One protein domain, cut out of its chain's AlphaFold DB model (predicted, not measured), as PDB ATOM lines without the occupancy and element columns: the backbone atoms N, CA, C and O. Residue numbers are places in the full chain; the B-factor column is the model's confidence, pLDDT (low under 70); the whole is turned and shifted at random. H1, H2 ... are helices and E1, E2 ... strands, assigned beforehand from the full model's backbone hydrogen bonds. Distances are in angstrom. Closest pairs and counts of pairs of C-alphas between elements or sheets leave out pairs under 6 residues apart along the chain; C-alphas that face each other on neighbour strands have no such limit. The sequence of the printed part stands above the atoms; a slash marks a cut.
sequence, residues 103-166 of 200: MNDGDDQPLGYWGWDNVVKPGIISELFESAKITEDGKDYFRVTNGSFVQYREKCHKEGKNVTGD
ATOM      1  N   MET A 103     159.601  18.356 168.622       72.81
ATOM      2  CA  MET A 103     158.450  18.982 167.967       72.81
ATOM      3  C   MET A 103     158.410  18.597 166.488       72.81
ATOM      4  O   MET A 103     159.443  18.503 165.835       72.81
ATOM      5  N   ASN A 104     157.208  18.388 165.952       71.31
ATOM      6  CA  ASN A 104     157.016  18.135 164.525       71.31
ATOM      7  C   ASN A 104     156.716  19.444 163.794       71.31
ATOM      8  O   ASN A 104     155.731  20.107 164.120       71.31
ATOM      9  N   ASP A 105     157.535  19.785 162.797       65.38
ATOM     10  CA  ASP A 105     157.240  20.829 161.810       65.38
ATOM     11  C   ASP A 105     156.785  20.166 160.502       65.38
ATOM     12  O   ASP A 105     157.569  19.911 159.589       65.38
ATOM     13  N   GLY A 106     155.505  19.785 160.462       74.00
ATOM     14  CA  GLY A 106     154.928  18.973 159.388       74.00
ATOM     15  C   GLY A 106     154.831  17.494 159.764       74.00
ATOM     16  O   GLY A 106     154.097  17.146 160.693       74.00
ATOM     17  N   ASP A 107     155.524  16.632 159.018       76.25
ATOM     18  CA  ASP A 107     155.480  15.178 159.204       76.25
ATOM     19  C   ASP A 107     156.238  14.722 160.462       76.25
ATOM     20  O   ASP A 107     157.097  15.425 160.996       76.25
ATOM     21  N   ASP A 108     155.904  13.525 160.955       78.88
ATOM     22  CA  ASP A 108     156.520  12.971 162.160       78.88
ATOM     23  C   ASP A 108     157.986  12.595 161.908       78.88
ATOM     24  O   ASP A 108     158.288  11.562 161.296       78.88
ATOM     25  N   GLN A 109     158.897  13.454 162.372       77.19
ATOM     26  CA  GLN A 109     160.312  13.359 162.037       77.19
ATOM     27  C   GLN A 109     160.919  12.052 162.583       77.19
ATOM     28  O   GLN A 109     160.791  11.761 163.781       77.19
ATOM     29  N   PRO A 110     161.606  11.255 161.740       79.69
ATOM     30  CA  PRO A 110     162.313  10.067 162.196       79.69
ATOM     31  C   PRO A 110     163.552  10.448 163.016       79.69
ATOM     32  O   PRO A 110     164.367  11.267 162.604       79.69
ATOM     33  N   LEU A 111     163.721   9.785 164.158       76.25
ATOM     34  CA  LEU A 111     164.877   9.901 165.058       76.25
ATOM     35  C   LEU A 111     165.805   8.674 164.972       76.25
ATOM     36  O   LEU A 111     166.688   8.487 165.809       76.25
ATOM     37  N   GLY A 112     165.593   7.814 163.970       78.88
ATOM     38  CA  GLY A 112     166.355   6.588 163.727       78.88
ATOM     39  C   GLY A 112     165.700   5.325 164.290       78.88
ATOM     40  O   GLY A 112     164.537   5.331 164.698       78.88
ATOM     41  N   TYR A 113     166.452   4.220 164.293       84.19
ATOM     42  CA  TYR A 113     165.993   2.930 164.807       84.19
ATOM     43  C   TYR A 113     166.735   2.579 166.092       84.19
ATOM     44  O   TYR A 113     167.960   2.484 166.114       84.19
ATOM     45  N   TRP A 114     165.992   2.428 167.183       87.56
ATOM     46  CA  TRP A 114     166.554   2.303 168.523       87.56
ATOM     47  C   TRP A 114     166.391   0.866 169.006       87.56
ATOM     48  O   TRP A 114     165.301   0.290 168.942       87.56
ATOM     49  N   GLY A 115     167.492   0.282 169.464       86.19
ATOM     50  CA  GLY A 115     167.540  -1.014 170.125       86.19
ATOM     51  C   GLY A 115     167.871  -0.835 171.604       86.19
ATOM     52  O   GLY A 115     168.071   0.279 172.086       86.19
ATOM     53  N   TRP A 116     167.947  -1.943 172.335       83.62
ATOM     54  CA  TRP A 116     168.257  -1.908 173.768       83.62
ATOM     55  C   TRP A 116     169.681  -1.433 174.077       83.62
ATOM     56  O   TRP A 116     169.886  -0.768 175.089       83.62
ATOM     57  N   ASP A 117     170.643  -1.757 173.208       79.06
ATOM     58  CA  ASP A 117     172.065  -1.489 173.455       79.06
ATOM     59  C   ASP A 117     172.605  -0.293 172.657       79.06
ATOM     60  O   ASP A 117     173.621   0.292 173.026       79.06
ATOM     61  N   ASN A 118     171.975   0.045 171.530       77.88
ATOM     62  CA  ASN A 118     172.501   1.009 170.569       77.88
ATOM     63  C   ASN A 118     171.407   1.549 169.635       77.88
ATOM     64  O   ASN A 118     170.323   0.976 169.501       77.88
ATOM     65  N   VAL A 119     171.724   2.658 168.968       75.62
ATOM     66  CA  VAL A 119     170.916   3.253 167.897       75.62
ATOM     67  C   VAL A 119     171.568   2.924 166.559       75.62
ATOM     68  O   VAL A 119     172.792   2.985 166.431       75.62
ATOM     69  N   VAL A 120     170.754   2.578 165.568       72.00
ATOM     70  CA  VAL A 120     171.183   2.343 164.189       72.00
ATOM     71  C   VAL A 120     170.664   3.479 163.321       72.00
ATOM     72  O   VAL A 120     169.468   3.797 163.326       72.00
ATOM     73  N   LYS A 121     171.578   4.092 162.563       60.91
ATOM     74  CA  LYS A 121     171.212   5.031 161.508       60.91
ATOM     75  C   LYS A 121     170.661   4.207 160.340       60.91
ATOM     76  O   LYS A 121     171.400   3.384 159.803       60.91
ATOM     77  N   PRO A 122     169.383   4.372 159.966       57.88
ATOM     78  CA  PRO A 122     168.816   3.591 158.881       57.88
ATOM     79  C   PRO A 122     169.590   3.821 157.582       57.88
ATOM     80  O   PRO A 122     169.993   4.941 157.273       57.88
ATOM     81  N   GLY A 123     169.772   2.762 156.795       56.09
ATOM     82  CA  GLY A 123     170.172   2.910 155.400       56.09
ATOM     83  C   GLY A 123     169.060   3.586 154.585       56.09
ATOM     84  O   GLY A 123     167.887   3.544 154.965       56.09
ATOM     85  N   ILE A 124     169.415   4.137 153.419       52.12
ATOM     86  CA  ILE A 124     168.509   4.868 152.502       52.12
ATOM     87  C   ILE A 124     167.200   4.095 152.232       52.12
ATOM     88  O   ILE A 124     166.124   4.672 152.121       52.12
ATOM     89  N   ILE A 125     167.276   2.762 152.172       51.03
ATOM     90  CA  ILE A 125     166.133   1.876 151.914       51.03
ATOM     91  C   ILE A 125     165.159   1.841 153.107       51.03
ATOM     92  O   ILE A 125     163.955   1.970 152.923       51.03
ATOM     93  N   SER A 126     165.649   1.698 154.341       56.03
ATOM     94  CA  SER A 126     164.799   1.677 155.545       56.03
ATOM     95  C   SER A 126     164.157   3.028 155.871       56.03
ATOM     96  O   SER A 126     163.128   3.066 156.546       56.03
ATOM     97  N   GLU A 127     164.759   4.119 155.398       57.41
ATOM     98  CA  GLU A 127     164.194   5.466 155.481       57.41
ATOM     99  C   GLU A 127     163.071   5.649 154.447       57.41
ATOM    100  O   GLU A 127     161.997   6.126 154.793       57.41
ATOM    101  N   LEU A 128     163.261   5.137 153.223       56.12
ATOM    102  CA  LEU A 128     162.263   5.170 152.147       56.12
ATOM    103  C   LEU A 128     161.003   4.333 152.433       56.12
ATOM    104  O   LEU A 128     159.922   4.670 151.959       56.12
ATOM    105  N   PHE A 129     161.132   3.225 153.171       61.88
ATOM    106  CA  PHE A 129     160.019   2.305 153.453       61.88
ATOM    107  C   PHE A 129     159.391   2.468 154.843       61.88
ATOM    108  O   PHE A 129     158.502   1.688 155.179       61.88
ATOM    109  N   GLU A 130     159.866   3.420 155.658       69.88
ATOM    110  CA  GLU A 130     159.327   3.742 156.994       69.88
ATOM    111  C   GLU A 130     158.994   2.513 157.865       69.88
ATOM    112  O   GLU A 130     158.000   2.477 158.593       69.88
ATOM    113  N   SER A 131     159.813   1.463 157.783       78.56
ATOM    114  CA  SER A 131     159.523   0.200 158.464       78.56
ATOM    115  C   SER A 131     159.425   0.411 159.978       78.56
ATOM    116  O   SER A 131     160.242   1.091 160.581       78.56
ATOM    117  N   ALA A 132     158.439  -0.188 160.647       83.38
ATOM    118  CA  ALA A 132     158.311  -0.029 162.103       83.38
ATOM    119  C   ALA A 132     159.478  -0.677 162.878       83.38
ATOM    120  O   ALA A 132     159.756  -0.317 164.024       83.38
ATOM    121  N   LYS A 133     160.157  -1.646 162.255       86.69
ATOM    122  CA  LYS A 133     161.224  -2.451 162.843       86.69
ATOM    123  C   LYS A 133     162.227  -2.867 161.769       86.69
ATOM    124  O   LYS A 133     161.819  -3.261 160.679       86.69
ATOM    125  N   ILE A 134     163.509  -2.860 162.119       85.12
ATOM    126  CA  ILE A 134     164.582  -3.509 161.358       85.12
ATOM    127  C   ILE A 134     165.312  -4.512 162.252       85.12
ATOM    128  O   ILE A 134     165.320  -4.375 163.477       85.12
ATOM    129  N   THR A 135     165.917  -5.522 161.635       84.12
ATOM    130  CA  THR A 135     166.772  -6.490 162.325       84.12
ATOM    131  C   THR A 135     168.146  -6.460 161.669       84.12
ATOM    132  O   THR A 135     168.256  -6.704 160.470       84.12
ATOM    133  N   GLU A 136     169.180  -6.175 162.454       78.50
ATOM    134  CA  GLU A 136     170.575  -6.103 162.005       78.50
ATOM    135  C   GLU A 136     171.455  -6.856 163.004       78.50
ATOM    136  O   GLU A 136     171.267  -6.733 164.217       78.50
ATOM    137  N   ASP A 137     172.343  -7.719 162.504       82.00
ATOM    138  CA  ASP A 137     173.180  -8.622 163.310       82.00
ATOM    139  C   ASP A 137     172.405  -9.429 164.372       82.00
ATOM    140  O   ASP A 137     172.880  -9.699 165.475       82.00
ATOM    141  N   GLY A 138     171.168  -9.817 164.041       84.44
ATOM    142  CA  GLY A 138     170.286 -10.575 164.933       84.44
ATOM    143  C   GLY A 138     169.692  -9.764 166.091       84.44
ATOM    144  O   GLY A 138     169.033 -10.348 166.951       84.44
ATOM    145  N   LYS A 139     169.890  -8.441 166.118       86.62
ATOM    146  CA  LYS A 139     169.258  -7.524 167.071       86.62
ATOM    147  C   LYS A 139     168.113  -6.765 166.419       86.62
ATOM    148  O   LYS A 139     168.193  -6.362 165.262       86.62
ATOM    149  N   ASP A 140     167.055  -6.561 167.192       89.50
ATOM    150  CA  ASP A 140     165.867  -5.834 166.766       89.50
ATOM    151  C   ASP A 140     165.965  -4.354 167.143       89.50
ATOM    152  O   ASP A 140     166.243  -4.020 168.297       89.50
ATOM    153  N   TYR A 141     165.663  -3.485 166.182       87.19
ATOM    154  CA  TYR A 141     165.618  -2.040 166.358       87.19
ATOM    155  C   TYR A 141     164.264  -1.506 165.899       87.19
ATOM    156  O   TYR A 141     163.734  -1.926 164.868       87.19
ATOM    157  N   PHE A 142     163.703  -0.564 166.649       88.94
ATOM    158  CA  PHE A 142     162.367  -0.022 166.408       88.94
ATOM    159  C   PHE A 142     162.458   1.420 165.941       88.94
ATOM    160  O   PHE A 142     163.248   2.194 166.480       88.94
ATOM    161  N   ARG A 143     161.648   1.786 164.945       86.25
ATOM    162  CA  ARG A 143     161.602   3.160 164.443       86.25
ATOM    163  C   ARG A 143     161.111   4.081 165.554       86.25
ATOM    164  O   ARG A 143     160.015   3.888 166.076       86.25
ATOM    165  N   VAL A 144     161.915   5.080 165.892       85.12
ATOM    166  CA  VAL A 144     161.565   6.128 166.849       85.12
ATOM    167  C   VAL A 144     161.341   7.416 166.083       85.12
ATOM    168  O   VAL A 144     162.088   7.757 165.168       85.12
ATOM    169  N   THR A 145     160.292   8.125 166.463       85.69
ATOM    170  CA  THR A 145     159.939   9.436 165.926       85.69
ATOM    171  C   THR A 145     159.753  10.438 167.051       85.69
ATOM    172  O   THR A 145     159.641  10.058 168.223       85.69
ATOM    173  N   ASN A 146     159.640  11.714 166.704       84.75
ATOM    174  CA  ASN A 146     159.191  12.735 167.646       84.75
ATOM    175  C   ASN A 146     157.853  12.356 168.302       84.75
ATOM    176  O   ASN A 146     157.720  12.435 169.522       84.75
ATOM    177  N   GLY A 147     156.891  11.840 167.536       87.50
ATOM    178  CA  GLY A 147     155.607  11.353 168.035       87.50
ATOM    179  C   GLY A 147     155.754  10.224 169.055       87.50
ATOM    180  O   GLY A 147     155.064  10.217 170.077       87.50
ATOM    181  N   SER A 148     156.710   9.317 168.842       87.62
ATOM    182  CA  SER A 148     157.056   8.267 169.812       87.62
ATOM    183  C   SER A 148     157.535   8.870 171.141       87.62
ATOM    184  O   SER A 148     157.120   8.430 172.217       87.62
ATOM    185  N   PHE A 149     158.360   9.923 171.082       86.25
ATOM    186  CA  PHE A 149     158.833  10.637 172.268       86.25
ATOM    187  C   PHE A 149     157.712  11.416 172.971       86.25
ATOM    188  O   PHE A 149     157.606  11.372 174.198       86.25
ATOM    189  N   VAL A 150     156.830  12.081 172.218       87.19
ATOM    190  CA  VAL A 150     155.667  12.801 172.763       87.19
ATOM    191  C   VAL A 150     154.740  11.846 173.516       87.19
ATOM    192  O   VAL A 150     154.373  12.124 174.658       87.19
ATOM    193  N   GLN A 151     154.426  10.679 172.944       89.25
ATOM    194  CA  GLN A 151     153.621   9.655 173.620       89.25
ATOM    195  C   GLN A 151     154.280   9.169 174.920       89.25
ATOM    196  O   GLN A 151     153.612   9.009 175.947       89.25
ATOM    197  N   TYR A 152     155.601   8.965 174.906       88.50
ATOM    198  CA  TYR A 152     156.359   8.591 176.099       88.50
ATOM    199  C   TYR A 152     156.337   9.688 177.180       88.50
ATOM    200  O   TYR A 152     156.103   9.388 178.356       88.50
ATOM    201  N   ARG A 153     156.502  10.958 176.788       88.31
ATOM    202  CA  ARG A 153     156.382  12.142 177.657       88.31
ATOM    203  C   ARG A 153     154.998  12.219 178.302       88.31
ATOM    204  O   ARG A 153     154.901  12.338 179.523       88.31
ATOM    205  N   GLU A 154     153.926  12.065 177.525       90.44
ATOM    206  CA  GLU A 154     152.556  12.047 178.056       90.44
ATOM    207  C   GLU A 154     152.328  10.922 179.067       90.44
ATOM    208  O   GLU A 154     151.687  11.130 180.101       90.44
ATOM    209  N   LYS A 155     152.845   9.723 178.779       93.19
ATOM    210  CA  LYS A 155     152.767   8.589 179.701       93.19
ATOM    211  C   LYS A 155     153.482   8.904 181.017       93.19
ATOM    212  O   LYS A 155     152.897   8.704 182.079       93.19
ATOM    213  N   CYS A 156     154.700   9.444 180.961       91.38
ATOM    214  CA  CYS A 156     155.455   9.832 182.153       91.38
ATOM    215  C   CYS A 156     154.712  10.887 182.981       91.38
ATOM    216  O   CYS A 156     154.586  10.726 184.194       91.38
ATOM    217  N   HIS A 157     154.147  11.910 182.334       89.25
ATOM    218  CA  HIS A 157     153.339  12.928 183.008       89.25
ATOM    219  C   HIS A 157     152.104  12.334 183.700       89.25
ATOM    220  O   HIS A 157     151.841  12.663 184.856       89.25
ATOM    221  N   LYS A 158     151.376  11.421 183.038       93.00
ATOM    222  CA  LYS A 158     150.227  10.708 183.635       93.00
ATOM    223  C   LYS A 158     150.630   9.870 184.853       93.00
ATOM    224  O   LYS A 158     149.846   9.734 185.786       93.00
ATOM    225  N   GLU A 159     151.851   9.343 184.861       94.94
ATOM    226  CA  GLU A 159     152.439   8.595 185.981       94.94
ATOM    227  C   GLU A 159     153.088   9.497 187.052       94.94
ATOM    228  O   GLU A 159     153.666   8.988 188.013       94.94
ATOM    229  N   GLY A 160     153.028  10.827 186.905       91.56
ATOM    230  CA  GLY A 160     153.644  11.782 187.832       91.56
ATOM    231  C   GLY A 160     155.178  11.814 187.784       91.56
ATOM    232  O   GLY A 160     155.813  12.295 188.722       91.56
ATOM    233  N   LYS A 161     155.791  11.296 186.713       90.62
ATOM    234  CA  LYS A 161     157.247  11.267 186.512       90.62
ATOM    235  C   LYS A 161     157.700  12.473 185.693       90.62
ATOM    236  O   LYS A 161     157.183  12.717 184.608       90.62
ATOM    237  N   ASN A 162     158.730  13.170 186.171       81.94
ATOM    238  CA  ASN A 162     159.375  14.277 185.462       81.94
ATOM    239  C   ASN A 162     160.745  13.845 184.912       81.94
ATOM    240  O   ASN A 162     161.788  14.243 185.423       81.94
ATOM    241  N   VAL A 163     160.730  12.936 183.932       83.25
ATOM    242  CA  VAL A 163     161.938  12.309 183.345       83.25
ATOM    243  C   VAL A 163     162.081  12.583 181.844       83.25
ATOM    244  O   VAL A 163     162.868  11.940 181.158       83.25
ATOM    245  N   THR A 164     161.296  13.521 181.324       84.88
ATOM    246  CA  THR A 164     161.228  13.880 179.905       84.88
ATOM    247  C   THR A 164     161.248  15.393 179.768       84.88
ATOM    248  O   THR A 164     160.631  16.074 180.582       84.88
ATOM    249  N   GLY A 165     161.891  15.926 178.733       77.62
ATOM    250  CA  GLY A 165     161.945  17.368 178.509       77.62
ATOM    251  C   GLY A 165     162.655  17.729 177.215       77.62
ATOM    252  O   GLY A 165     163.154  16.845 176.519       77.62
ATOM    253  N   ASP A 166     162.640  19.020 176.911       81.06
ATOM    254  CA  ASP A 166     163.444  19.633 175.858       81.06
ATOM    255  C   ASP A 166     164.729  20.179 176.492       81.06
ATOM    256  O   ASP A 166     164.728  20.602 177.655       81.06
TER     257      ASP A 166
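Overview. This is residues 103 to 166 of the 200 residues of an uncharacterized protein of Salmonella enterica subsp. arizonae (UniProt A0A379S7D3). A small, twisted wall of three strands has its longest strand, E3, in the middle and running on into a helix, H2, which leads away from the sheet; a short helix, H1, lies at the opposite end of the domain from H2. After E1 the chain folds back beside it before it reaches H1. The printed part has 64 residues, with E1, H1, E2, E3 and H2 in that order along the chain; the sheet's order is E1, E3, E2, all antiparallel, and the class is mixed, helices and strands. The whole is only just loose, close to compact, with a radius of gyration of the C-alphas of 13.3 A and spans of 37 by 29 by 16 A.

Along the chain. Begin at Met 103 and go on to C-alpha 110 at (162.313, 10.067, 162.196), where E1 starts; it covers residues 110 to 114 and is 10.9 A long. H1 follows at residues 124 to 128, and E2 at residues 133 to 136. Find C-alpha 139 at (169.258, -7.524, 167.071); from there E3 runs over residues 139 to 145, 19.4 A. H2 takes residues 146 to 158, 18.4 A, and ends at C-alpha 158 at (150.227, 10.708, 183.635).

Arrangement. Look first at E3, the inner strand, whose pairing is staggered: residues 139 to 142 pair with E2 and residues 142 to 145 with E1. E1 and E3 are antiparallel at 157 degrees; N 111 and O 144 are 2.8 A apart, within hydrogen-bond range. E2 and E3 form a hairpin, antiparallel at 141 degrees, with N 134 and O 141 within hydrogen-bond range at 2.9 A. E1, H1 and E2 make a split strand-helix-strand unit, two strands running the same way with a helix between them in the chain and E3 between them in the sheet; its crossover is left-handed. Residues 113 to 114 of E1 also pair, antiparallel, with residues 119 to 120. H1 only grazes the sheet with residues 126 to 127; its closest C-alpha pair with E2 is Ser 126 and Ile 134, 7.8 A. H2 only grazes the sheet with residues 146 to 151; its closest C-alpha pair with E1 is Asn 146 and Pro 110, 6.8 A. H1 and H2 are apart. In H1 and H2 every O i to N i+4 pair is within hydrogen-bond range.

Size, cuts and confidence. The two C-alphas farthest apart are those of Ile 125 and Gly 160, 39.3 A, while those of Met 103 and Asp 166 are 9.4 A apart. The printed part has no cut and no long link; the link from E1 to H1 is short, and the others are tight. Check the B-factor column: the mean pLDDT of the printed part is 79.5, and it is under 70 at residue 105 and residues 121 to 130.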